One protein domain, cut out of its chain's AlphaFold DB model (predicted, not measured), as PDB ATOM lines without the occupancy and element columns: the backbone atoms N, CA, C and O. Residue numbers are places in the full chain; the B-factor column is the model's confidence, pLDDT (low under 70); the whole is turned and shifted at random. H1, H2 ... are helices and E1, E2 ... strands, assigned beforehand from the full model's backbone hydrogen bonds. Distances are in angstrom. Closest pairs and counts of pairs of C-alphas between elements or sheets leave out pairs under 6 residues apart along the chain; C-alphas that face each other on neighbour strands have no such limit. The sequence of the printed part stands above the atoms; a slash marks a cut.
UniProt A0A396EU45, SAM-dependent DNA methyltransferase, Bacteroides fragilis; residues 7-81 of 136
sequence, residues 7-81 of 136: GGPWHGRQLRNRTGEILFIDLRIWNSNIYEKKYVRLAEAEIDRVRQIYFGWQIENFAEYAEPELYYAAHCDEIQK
ATOM      1  N   GLY A   7      58.187  47.472  77.285       87.31
ATOM      2  CA  GLY A   7      58.453  48.307  78.453       87.31
ATOM      3  C   GLY A   7      58.230  47.558  79.766       87.31
ATOM      4  O   GLY A   7      57.712  46.440  79.777       87.31
ATOM      5  N   GLY A   8      58.606  48.190  80.874       87.56
ATOM      6  CA  GLY A   8      58.429  47.648  82.219       87.56
ATOM      7  C   GLY A   8      59.649  47.842  83.122       87.56
ATOM      8  O   GLY A   8      60.699  48.304  82.666       87.56
ATOM      9  N   PRO A   9      59.523  47.489  84.411       86.88
ATOM     10  CA  PRO A   9      60.626  47.556  85.353       86.88
ATOM     11  C   PRO A   9      61.691  46.505  85.013       86.88
ATOM     12  O   PRO A   9      61.402  45.321  84.846       86.88
ATOM     13  N   TRP A  10      62.945  46.936  84.932       83.44
ATOM     14  CA  TRP A  10      64.096  46.092  84.638       83.44
ATOM     15  C   TRP A  10      65.309  46.551  85.449       83.44
ATOM     16  O   TRP A  10      65.819  47.651  85.240       83.44
ATOM     17  N   HIS A  11      65.782  45.717  86.383       82.69
ATOM     18  CA  HIS A  11      66.907  46.024  87.284       82.69
ATOM     19  C   HIS A  11      66.853  47.447  87.880       82.69
ATOM     20  O   HIS A  11      67.809  48.213  87.767       82.69
ATOM     21  N   GLY A  12      65.708  47.822  88.460       82.12
ATOM     22  CA  GLY A  12      65.514  49.132  89.096       82.12
ATOM     23  C   GLY A  12      65.324  50.311  88.134       82.12
ATOM     24  O   GLY A  12      65.209  51.442  88.590       82.12
ATOM     25  N   ARG A  13      65.265  50.074  86.817       84.31
ATOM     26  CA  ARG A  13      64.963  51.092  85.799       84.31
ATOM     27  C   ARG A  13      63.595  50.842  85.183       84.31
ATOM     28  O   ARG A  13      63.252  49.699  84.900       84.31
ATOM     29  N   GLN A  14      62.840  51.903  84.927       88.94
ATOM     30  CA  GLN A  14      61.605  51.817  84.153       88.94
ATOM     31  C   GLN A  14      61.949  51.937  82.666       88.94
ATOM     32  O   GLN A  14      62.405  52.984  82.218       88.94
ATOM     33  N   LEU A  15      61.769  50.858  81.905       90.75
ATOM     34  CA  LEU A  15      61.976  50.869  80.459       90.75
ATOM     35  C   LEU A  15      60.684  51.260  79.743       90.75
ATOM     36  O   LEU A  15      59.599  50.804  80.123       90.75
ATOM     37  N   ARG A  16      60.800  52.025  78.658       91.50
ATOM     38  CA  ARG A  16      59.678  52.272  77.749       91.50
ATOM     39  C   ARG A  16      59.520  51.148  76.725       91.50
ATOM     40  O   ARG A  16      60.441  50.363  76.472       91.50
ATOM     41  N   ASN A  17      58.329  51.066  76.136       91.06
ATOM     42  CA  ASN A  17      58.056  50.138  75.046       91.06
ATOM     43  C   ASN A  17      58.672  50.670  73.747       91.06
ATOM     44  O   ASN A  17      58.357  51.774  73.327       91.06
ATOM     45  N   ARG A  18      59.547  49.868  73.139       92.00
ATOM     46  CA  ARG A  18      60.308  50.173  71.911       92.00
ATOM     47  C   ARG A  18      60.032  49.138  70.825       92.00
ATOM     48  O   ARG A  18      60.858  48.868  69.953       92.00
ATOM     49  N   THR A  19      58.923  48.418  70.963       91.25
ATOM     50  CA  THR A  19      58.527  47.400  69.993       91.25
ATOM     51  C   THR A  19      58.232  48.091  68.667       91.25
ATOM     52  O   THR A  19      57.494  49.066  68.644       91.25
ATOM     53  N   GLY A  20      58.819  47.596  67.578       90.50
ATOM     54  CA  GLY A  20      58.688  48.232  66.266       90.50
ATOM     55  C   GLY A  20      59.641  49.408  66.029       90.50
ATOM     56  O   GLY A  20      59.510  50.070  65.009       90.50
ATOM     57  N   GLU A  21      60.599  49.658  66.928       90.44
ATOM     58  CA  GLU A  21      61.637  50.678  66.741       90.44
ATOM     59  C   GLU A  21      63.032  50.065  66.590       90.44
ATOM     60  O   GLU A  21      63.381  49.068  67.243       90.44
ATOM     61  N   ILE A  22      63.866  50.708  65.777       90.12
ATOM     62  CA  ILE A  22      65.287  50.413  65.594       90.12
ATOM     63  C   ILE A  22      66.071  51.712  65.806       90.12
ATOM     64  O   ILE A  22      65.809  52.715  65.153       90.12
ATOM     65  N   LEU A  23      67.032  51.688  66.732       91.81
ATOM     66  CA  LEU A  23      67.928  52.816  66.977       91.81
ATOM     67  C   LEU A  23      69.088  52.778  65.980       91.81
ATOM     68  O   LEU A  23      69.890  51.842  66.004       91.81
ATOM     69  N   PHE A  24      69.182  53.807  65.149       91.06
ATOM     70  CA  PHE A  24      70.336  54.089  64.305       91.06
ATOM     71  C   PHE A  24      71.248  55.081  65.016       91.06
ATOM     72  O   PHE A  24      70.770  56.052  65.596       91.06
ATOM     73  N   ILE A  25      72.556  54.833  64.968       90.75
ATOM     74  CA  ILE A  25      73.582  55.739  65.487       90.75
ATOM     75  C   ILE A  25      74.653  55.858  64.408       90.75
ATOM     76  O   ILE A  25      75.226  54.847  63.996       90.75
ATOM     77  N   ASP A  26      74.915  57.076  63.948       88.25
ATOM     78  CA  ASP A  26      75.968  57.346  62.986       88.25
ATOM     79  C   ASP A  26      77.299  57.595  63.701       88.25
ATOM     80  O   ASP A  26      77.593  58.682  64.192       88.25
ATOM     81  N   LEU A  27      78.127  56.553  63.749       88.25
ATOM     82  CA  LEU A  27      79.465  56.617  64.338       88.25
ATOM     83  C   LEU A  27      80.525  57.113  63.346       88.25
ATOM     84  O   LEU A  27      81.676  57.302  63.735       88.25
ATOM     85  N   ARG A  28      80.171  57.335  62.071       81.56
ATOM     86  CA  ARG A  28      81.124  57.747  61.022       81.56
ATOM     87  C   ARG A  28      81.676  59.151  61.259       81.56
ATOM     88  O   ARG A  28      82.750  59.471  60.761       81.56
ATOM     89  N   ILE A  29      80.971  59.964  62.046       78.00
ATOM     90  CA  ILE A  29      81.411  61.301  62.471       78.00
ATOM     91  C   ILE A  29      82.634  61.228  63.384       78.00
ATOM     92  O   ILE A  29      83.459  62.137  63.404       78.00
ATOM     93  N   TRP A  30      82.753  60.158  64.169       85.88
ATOM     94  CA  TRP A  30      83.812  59.992  65.158       85.88
ATOM     95  C   TRP A  30      85.006  59.272  64.542       85.88
ATOM     96  O   TRP A  30      85.409  58.201  64.979       85.88
ATOM     97  N   ASN A  31      85.543  59.858  63.472       80.94
ATOM     98  CA  ASN A  31      86.600  59.283  62.637       80.94
ATOM     99  C   ASN A  31      88.004  59.844  62.919       80.94
ATOM    100  O   ASN A  31      88.955  59.524  62.208       80.94
ATOM    101  N   SER A  32      88.150  60.660  63.964       81.56
ATOM    102  CA  SER A  32      89.393  61.375  64.276       81.56
ATOM    103  C   SER A  32      90.509  60.459  64.792       81.56
ATOM    104  O   SER A  32      91.690  60.724  64.560       81.56
ATOM    105  N   ASN A  33      90.162  59.362  65.470       83.88
ATOM    106  CA  ASN A  33      91.129  58.465  66.094       83.88
ATOM    107  C   ASN A  33      91.482  57.276  65.185       83.88
ATOM    108  O   ASN A  33      90.968  56.161  65.337       83.88
ATOM    109  N   ILE A  34      92.365  57.529  64.217       82.69
ATOM    110  CA  ILE A  34      92.829  56.524  63.252       82.69
ATOM    111  C   ILE A  34      93.778  55.528  63.937       82.69
ATOM    112  O   ILE A  34      94.841  55.882  64.446       82.69
ATOM    113  N   TYR A  35      93.417  54.250  63.880       80.50
ATOM    114  CA  TYR A  35      94.160  53.108  64.396       80.50
ATOM    115  C   TYR A  35      94.578  52.179  63.246       80.50
ATOM    116  O   TYR A  35      93.811  51.924  62.321       80.50
ATOM    117  N   GLU A  36      95.820  51.685  63.271       81.50
ATOM    118  CA  GLU A  36      96.376  50.786  62.239       81.50
ATOM    119  C   GLU A  36      96.118  51.244  60.787       81.50
ATOM    120  O   GLU A  36      95.854  50.437  59.896       81.50
ATOM    121  N   LYS A  37      96.201  52.558  60.535       78.94
ATOM    122  CA  LYS A  37      96.028  53.237  59.231       78.94
ATOM    123  C   LYS A  37      94.646  53.127  58.567       78.94
ATOM    124  O   LYS A  37      94.320  54.003  57.779       78.94
ATOM    125  N   LYS A  38      93.860  52.083  58.840       84.19
ATOM    126  CA  LYS A  38      92.577  51.800  58.167       84.19
ATOM    127  C   LYS A  38      91.384  51.652  59.106       84.19
ATOM    128  O   LYS A  38      90.259  51.552  58.629       84.19
ATOM    129  N   TYR A  39      91.616  51.585  60.413       84.25
ATOM    130  CA  TYR A  39      90.547  51.476  61.394       84.25
ATOM    131  C   TYR A  39      90.375  52.795  62.127       84.25
ATOM    132  O   TYR A  39      91.300  53.591  62.250       84.25
ATOM    133  N   VAL A  40      89.175  53.001  62.643       86.31
ATOM    134  CA  VAL A  40      88.870  54.072  63.582       86.31
ATOM    135  C   VAL A  40      88.613  53.410  64.923       86.31
ATOM    136  O   VAL A  40      87.834  52.457  65.008       86.31
ATOM    137  N   ARG A  41      89.293  53.874  65.970       90.00
ATOM    138  CA  ARG A  41      89.103  53.370  67.329       90.00
ATOM    139  C   ARG A  41      88.333  54.394  68.143       90.00
ATOM    140  O   ARG A  41      88.848  55.475  68.398       90.00
ATOM    141  N   LEU A  42      87.167  54.009  68.645       90.62
ATOM    142  CA  LEU A  42      86.432  54.872  69.560       90.62
ATOM    143  C   LEU A  42      87.215  55.077  70.866       90.62
ATOM    144  O   LEU A  42      87.694  54.115  71.480       90.62
ATOM    145  N   ALA A  43      87.353  56.333  71.271       91.12
ATOM    146  CA  ALA A  43      87.851  56.720  72.579       91.12
ATOM    147  C   ALA A  43      86.836  56.350  73.672       91.12
ATOM    148  O   ALA A  43      85.648  56.161  73.415       91.12
ATOM    149  N   GLU A  44      87.293  56.282  74.922       92.75
ATOM    150  CA  GLU A  44      86.433  55.943  76.064       92.75
ATOM    151  C   GLU A  44      85.233  56.897  76.188       92.75
ATOM    152  O   GLU A  44      84.103  56.445  76.348       92.75
ATOM    153  N   ALA A  45      85.450  58.199  75.974       92.56
ATOM    154  CA  ALA A  45      84.386  59.202  75.971       92.56
ATOM    155  C   ALA A  45      83.334  58.973  74.865       92.56
ATOM    156  O   ALA A  45      82.143  59.189  75.088       92.56
ATOM    157  N   GLU A  46      83.751  58.516  73.682       92.75
ATOM    158  CA  GLU A  46      82.846  58.216  72.565       92.75
ATOM    159  C   GLU A  46      82.032  56.952  72.858       92.75
ATOM    160  O   GLU A  46      80.819  56.930  72.653       92.75
ATOM    161  N   ILE A  47      82.669  55.920  73.426       93.44
ATOM    162  CA  ILE A  47      81.990  54.700  73.888       93.44
ATOM    163  C   ILE A  47      80.944  55.043  74.954       93.44
ATOM    164  O   ILE A  47      79.801  54.580  74.876       93.44
ATOM    165  N   ASP A  48      81.303  55.883  75.925       95.56
ATOM    166  CA  ASP A  48      80.374  56.347  76.951       95.56
ATOM    167  C   ASP A  48      79.227  57.169  76.358       95.56
ATOM    168  O   ASP A  48      78.080  57.023  76.792       95.56
ATOM    169  N   ARG A  49      79.481  57.960  75.309       94.88
ATOM    170  CA  ARG A  49      78.427  58.680  74.587       94.88
ATOM    171  C   ARG A  49      77.459  57.725  73.882       94.88
ATOM    172  O   ARG A  49      76.251  57.885  74.061       94.88
ATOM    173  N   VAL A  50      77.935  56.693  73.170       94.62
ATOM    174  CA  VAL A  50      77.053  55.647  72.588       94.62
ATOM    175  C   VAL A  50      76.209  54.999  73.672       94.62
ATOM    176  O   VAL A  50      75.004  54.804  73.515       94.62
ATOM    177  N   ARG A  51      76.849  54.658  74.791       94.75
ATOM    178  CA  ARG A  51      76.196  54.015  75.925       94.75
ATOM    179  C   ARG A  51      75.071  54.887  76.480       94.75
ATOM    180  O   ARG A  51      73.994  54.364  76.764       94.75
ATOM    181  N   GLN A  52      75.300  56.191  76.621       94.50
ATOM    182  CA  GLN A  52      74.281  57.148  77.058       94.50
ATOM    183  C   GLN A  52      73.116  57.231  76.071       94.50
ATOM    184  O   GLN A  52      71.976  57.113  76.508       94.50
ATOM    185  N   ILE A  53      73.387  57.352  74.767       95.00
ATOM    186  CA  ILE A  53      72.352  57.386  73.715       95.00
ATOM    187  C   ILE A  53      71.503  56.110  73.765       95.00
ATOM    188  O   ILE A  53      70.276  56.150  73.798       95.00
ATOM    189  N   TYR A  54      72.154  54.948  73.844       93.69
ATOM    190  CA  TYR A  54      71.450  53.678  73.941       93.69
ATOM    191  C   TYR A  54      70.561  53.614  75.186       93.69
ATOM    192  O   TYR A  54      69.402  53.217  75.081       93.69
ATOM    193  N   PHE A  55      71.074  54.007  76.359       91.69
ATOM    194  CA  PHE A  55      70.290  53.983  77.595       91.69
ATOM    195  C   PHE A  55      69.165  55.016  77.619       91.69
ATOM    196  O   PHE A  55      68.079  54.660  78.080       91.69
ATOM    197  N   GLY A  56      69.385  56.222  77.091       92.56
ATOM    198  CA  GLY A  56      68.357  57.248  76.917       92.56
ATOM    199  C   GLY A  56      67.204  56.719  76.072       92.56
ATOM    200  O   GLY A  56      66.071  56.649  76.549       92.56
ATOM    201  N   TRP A  57      67.517  56.132  74.911       93.06
ATOM    202  CA  TRP A  57      66.532  55.457  74.063       93.06
ATOM    203  C   TRP A  57      65.711  54.392  74.813       93.06
ATOM    204  O   TRP A  57      64.540  54.196  74.487       93.06
ATOM    205  N   GLN A  58      66.282  53.701  75.816       91.06
ATOM    206  CA  GLN A  58      65.573  52.670  76.588       91.06
ATOM    207  C   GLN A  58      64.554  53.206  77.602       91.06
ATOM    208  O   GLN A  58      63.603  52.482  77.919       91.06
ATOM    209  N   ILE A  59      64.779  54.398  78.159       89.25
ATOM    210  CA  ILE A  59      64.049  54.902  79.335       89.25
ATOM    211  C   ILE A  59      63.241  56.167  79.045       89.25
ATOM    212  O   ILE A  59      62.211  56.384  79.678       89.25
ATOM    213  N   GLU A  60      63.675  56.991  78.098       80.19
ATOM    214  CA  GLU A  60      63.071  58.293  77.845       80.19
ATOM    215  C   GLU A  60      61.883  58.161  76.900       80.19
ATOM    216  O   GLU A  60      62.005  57.624  75.801       80.19
ATOM    217  N   ASN A  61      60.723  58.659  77.328       76.25
ATOM    218  CA  ASN A  61      59.484  58.609  76.560       76.25
ATOM    219  C   ASN A  61      59.290  59.895  75.749       76.25
ATOM    220  O   ASN A  61      58.360  60.663  75.999       76.25
ATOM    221  N   PHE A  62      60.204  60.148  74.816       76.81
ATOM    222  CA  PHE A  62      60.039  61.212  73.830       76.81
ATOM    223  C   PHE A  62      59.094  60.771  72.714       76.81
ATOM    224  O   PHE A  62      59.025  59.585  72.395       76.81
ATOM    225  N   ALA A  63      58.384  61.732  72.116       76.38
ATOM    226  CA  ALA A  63      57.614  61.483  70.899       76.38
ATOM    227  C   ALA A  63      58.536  61.056  69.744       76.38
ATOM    228  O   ALA A  63      58.202  60.140  69.004       76.38
ATOM    229  N   GLU A  64      59.718  61.672  69.654       83.31
ATOM    230  CA  GLU A  64      60.766  61.347  68.687       83.31
ATOM    231  C   GLU A  64      62.122  61.335  69.403       83.31
ATOM    232  O   GLU A  64      62.486  62.301  70.076       83.31
ATOM    233  N   TYR A  65      62.863  60.228  69.296       91.12
ATOM    234  CA  TYR A  65      64.210  60.106  69.857       91.12
ATOM    235  C   TYR A  65      65.247  60.280  68.750       91.12
ATOM    236  O   TYR A  65      65.570  59.324  68.037       91.12
ATOM    237  N   ALA A  66      65.730  61.510  68.587       90.69
ATOM    238  CA  ALA A  66      66.607  61.885  67.490       90.69
ATOM    239  C   ALA A  66      67.573  63.010  67.882       90.69
ATOM    240  O   ALA A  66      67.198  63.948  68.582       90.69
ATOM    241  N   GLU A  67      68.791  62.943  67.359       87.31
ATOM    242  CA  GLU A  67      69.739  64.053  67.301       87.31
ATOM    243  C   GLU A  67      70.225  64.138  65.849       87.31
ATOM    244  O   GLU A  67      70.774  63.144  65.352       87.31
ATOM    245  N   PRO A  68      70.005  65.273  65.150       83.38
ATOM    246  CA  PRO A  68      70.442  65.439  63.770       83.38
ATOM    247  C   PRO A  68      71.903  65.039  63.612       83.38
ATOM    248  O   PRO A  68      72.726  65.334  64.477       83.38
ATOM    249  N   GLU A  69      72.208  64.355  62.513       78.62
ATOM    250  CA  GLU A  69      73.546  63.865  62.180       78.62
ATOM    251  C   GLU A  69      74.114  62.763  63.086       78.62
ATOM    252  O   GLU A  69      75.115  62.181  62.687       78.62
ATOM    253  N   LEU A  70      73.513  62.429  64.240       86.44
ATOM    254  CA  LEU A  70      74.102  61.490  65.208       86.44
ATOM    255  C   LEU A  70      73.261  60.239  65.480       86.44
ATOM    256  O   LEU A  70      73.808  59.137  65.470       86.44
ATOM    257  N   TYR A  71      71.965  60.359  65.761       91.25
ATOM    258  CA  TYR A  71      71.122  59.183  65.995       91.25
ATOM    259  C   TYR A  71      69.650  59.438  65.689       91.25
ATOM    260  O   TYR A  71      69.156  60.558  65.782       91.25
ATOM    261  N   TYR A  72      68.932  58.363  65.372       90.12
ATOM    262  CA  TYR A  72      67.501  58.395  65.095       90.12
ATOM    263  C   TYR A  72      66.850  57.052  65.441       90.12
ATOM    264  O   TYR A  72      67.348  55.988  65.064       90.12
ATOM    265  N   ALA A  73      65.736  57.080  66.173       91.62
ATOM    266  CA  ALA A  73      64.911  55.904  66.422       91.62
ATOM    267  C   ALA A  73      63.873  55.737  65.302       91.62
ATOM    268  O   ALA A  73      62.786  56.302  65.366       91.62
ATOM    269  N   ALA A  74      64.209  54.935  64.292       89.75
ATOM    270  CA  ALA A  74      63.330  54.673  63.159       89.75
ATOM    271  C   ALA A  74      62.261  53.631  63.496       89.75
ATOM    272  O   ALA A  74      62.520  52.642  64.195       89.75
ATOM    273  N   HIS A  75      61.074  53.803  62.921       90.62
ATOM    274  CA  HIS A  75      59.993  52.829  63.025       90.62
ATOM    275  C   HIS A  75      60.078  51.778  61.916       90.62
ATOM    276  O   HIS A  75      60.436  52.070  60.775       90.62
ATOM    277  N   CYS A  76      59.686  50.540  62.223       89.38
ATOM    278  CA  CYS A  76      59.645  49.458  61.239       89.38
ATOM    279  C   CYS A  76      58.795  49.814  60.008       89.38
ATOM    280  O   CYS A  76      59.159  49.433  58.898       89.38
ATOM    281  N   ASP A  77      57.716  50.580  60.185       90.62
ATOM    282  CA  ASP A  77      56.836  51.005  59.092       90.62
ATOM    283  C   ASP A  77      57.549  51.945  58.105       90.62
ATOM    284  O   ASP A  77      57.321  51.884  56.897       90.62
ATOM    285  N   GLU A  78      58.440  52.807  58.601       88.00
ATOM    286  CA  GLU A  78      59.276  53.676  57.769       88.00
ATOM    287  C   GLU A  78      60.293  52.852  56.974       88.00
ATOM    288  O   GLU A  78      60.429  53.014  55.760       88.00
ATOM    289  N   ILE A  79      60.964  51.918  57.648       86.81
ATOM    290  CA  ILE A  79      61.952  51.026  57.034       86.81
ATOM    291  C   ILE A  79      61.295  50.169  55.947       86.81
ATOM    292  O   ILE A  79      61.854  49.987  54.867       86.81
ATOM    293  N   GLN A  80      60.076  49.688  56.191       89.44
ATOM    294  CA  GLN A  80      59.304  48.938  55.207       89.44
ATOM    295  C   GLN A  80      58.969  49.787  53.971       89.44
ATOM    296  O   GLN A  80      59.118  49.301  52.850       89.44
ATOM    297  N   LYS A  81      58.578  51.059  54.141       88.56
ATOM    298  CA  LYS A  81      58.351  51.986  53.012       88.56
ATOM    299  C   LYS A  81      59.616  52.206  52.177       88.56
ATOM    300  O   LYS A  81      59.517  52.373  50.966       88.56
TER     301      LYS A  81
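Overview. This is residues 7 to 81 of the 136 residues of the protein "SAM-dependent DNA methyltransferase" of Bacteroides fragilis (UniProt A0A396EU45). One long helix, H1, lies loosely over a two-stranded ribbon of E3 and E4; a small hairpin of E1 and E2 is at its last end, and the long loop 26 to 43 reaches past its first. The printed part has 75 residues with named elements in the order E1 E2 E3 H1 E4 H2, both sheets antiparallel, class mixed. It is loose, radius of gyration of the C-alphas 14.8 A, spanning 43 by 37 by 17 A.

Arrangement. Start at the hairpin E1, residues 8 to 10, and E2, residues 13 to 15: N 8 and O 15 are 2.9 A apart, within hydrogen-bond range. Next, E3, residues 21 to 25, is antiparallel to E4, residues 71 to 75, at 159 degrees, with N 22 and O 74 at 2.8 A. H1, residues 44 to 59, is closest to E2 at the C-alphas of Ile 59 and Leu 15, 4.7 A. H2, residues 76 to 81, is apart from H1; in both, every O i to N i+4 pair is within hydrogen-bond range.

Along the chain. Find C-alpha 44 at (86.433, 55.943, 76.064); H1 runs 22.6 A from there. H2 ends at C-alpha 81, (58.351, 51.986, 53.012).

Size, cuts and confidence. The printed part has no cut; links E3 to H1 and H1 to E4 are long. No printed residue is under 70 in pLDDT.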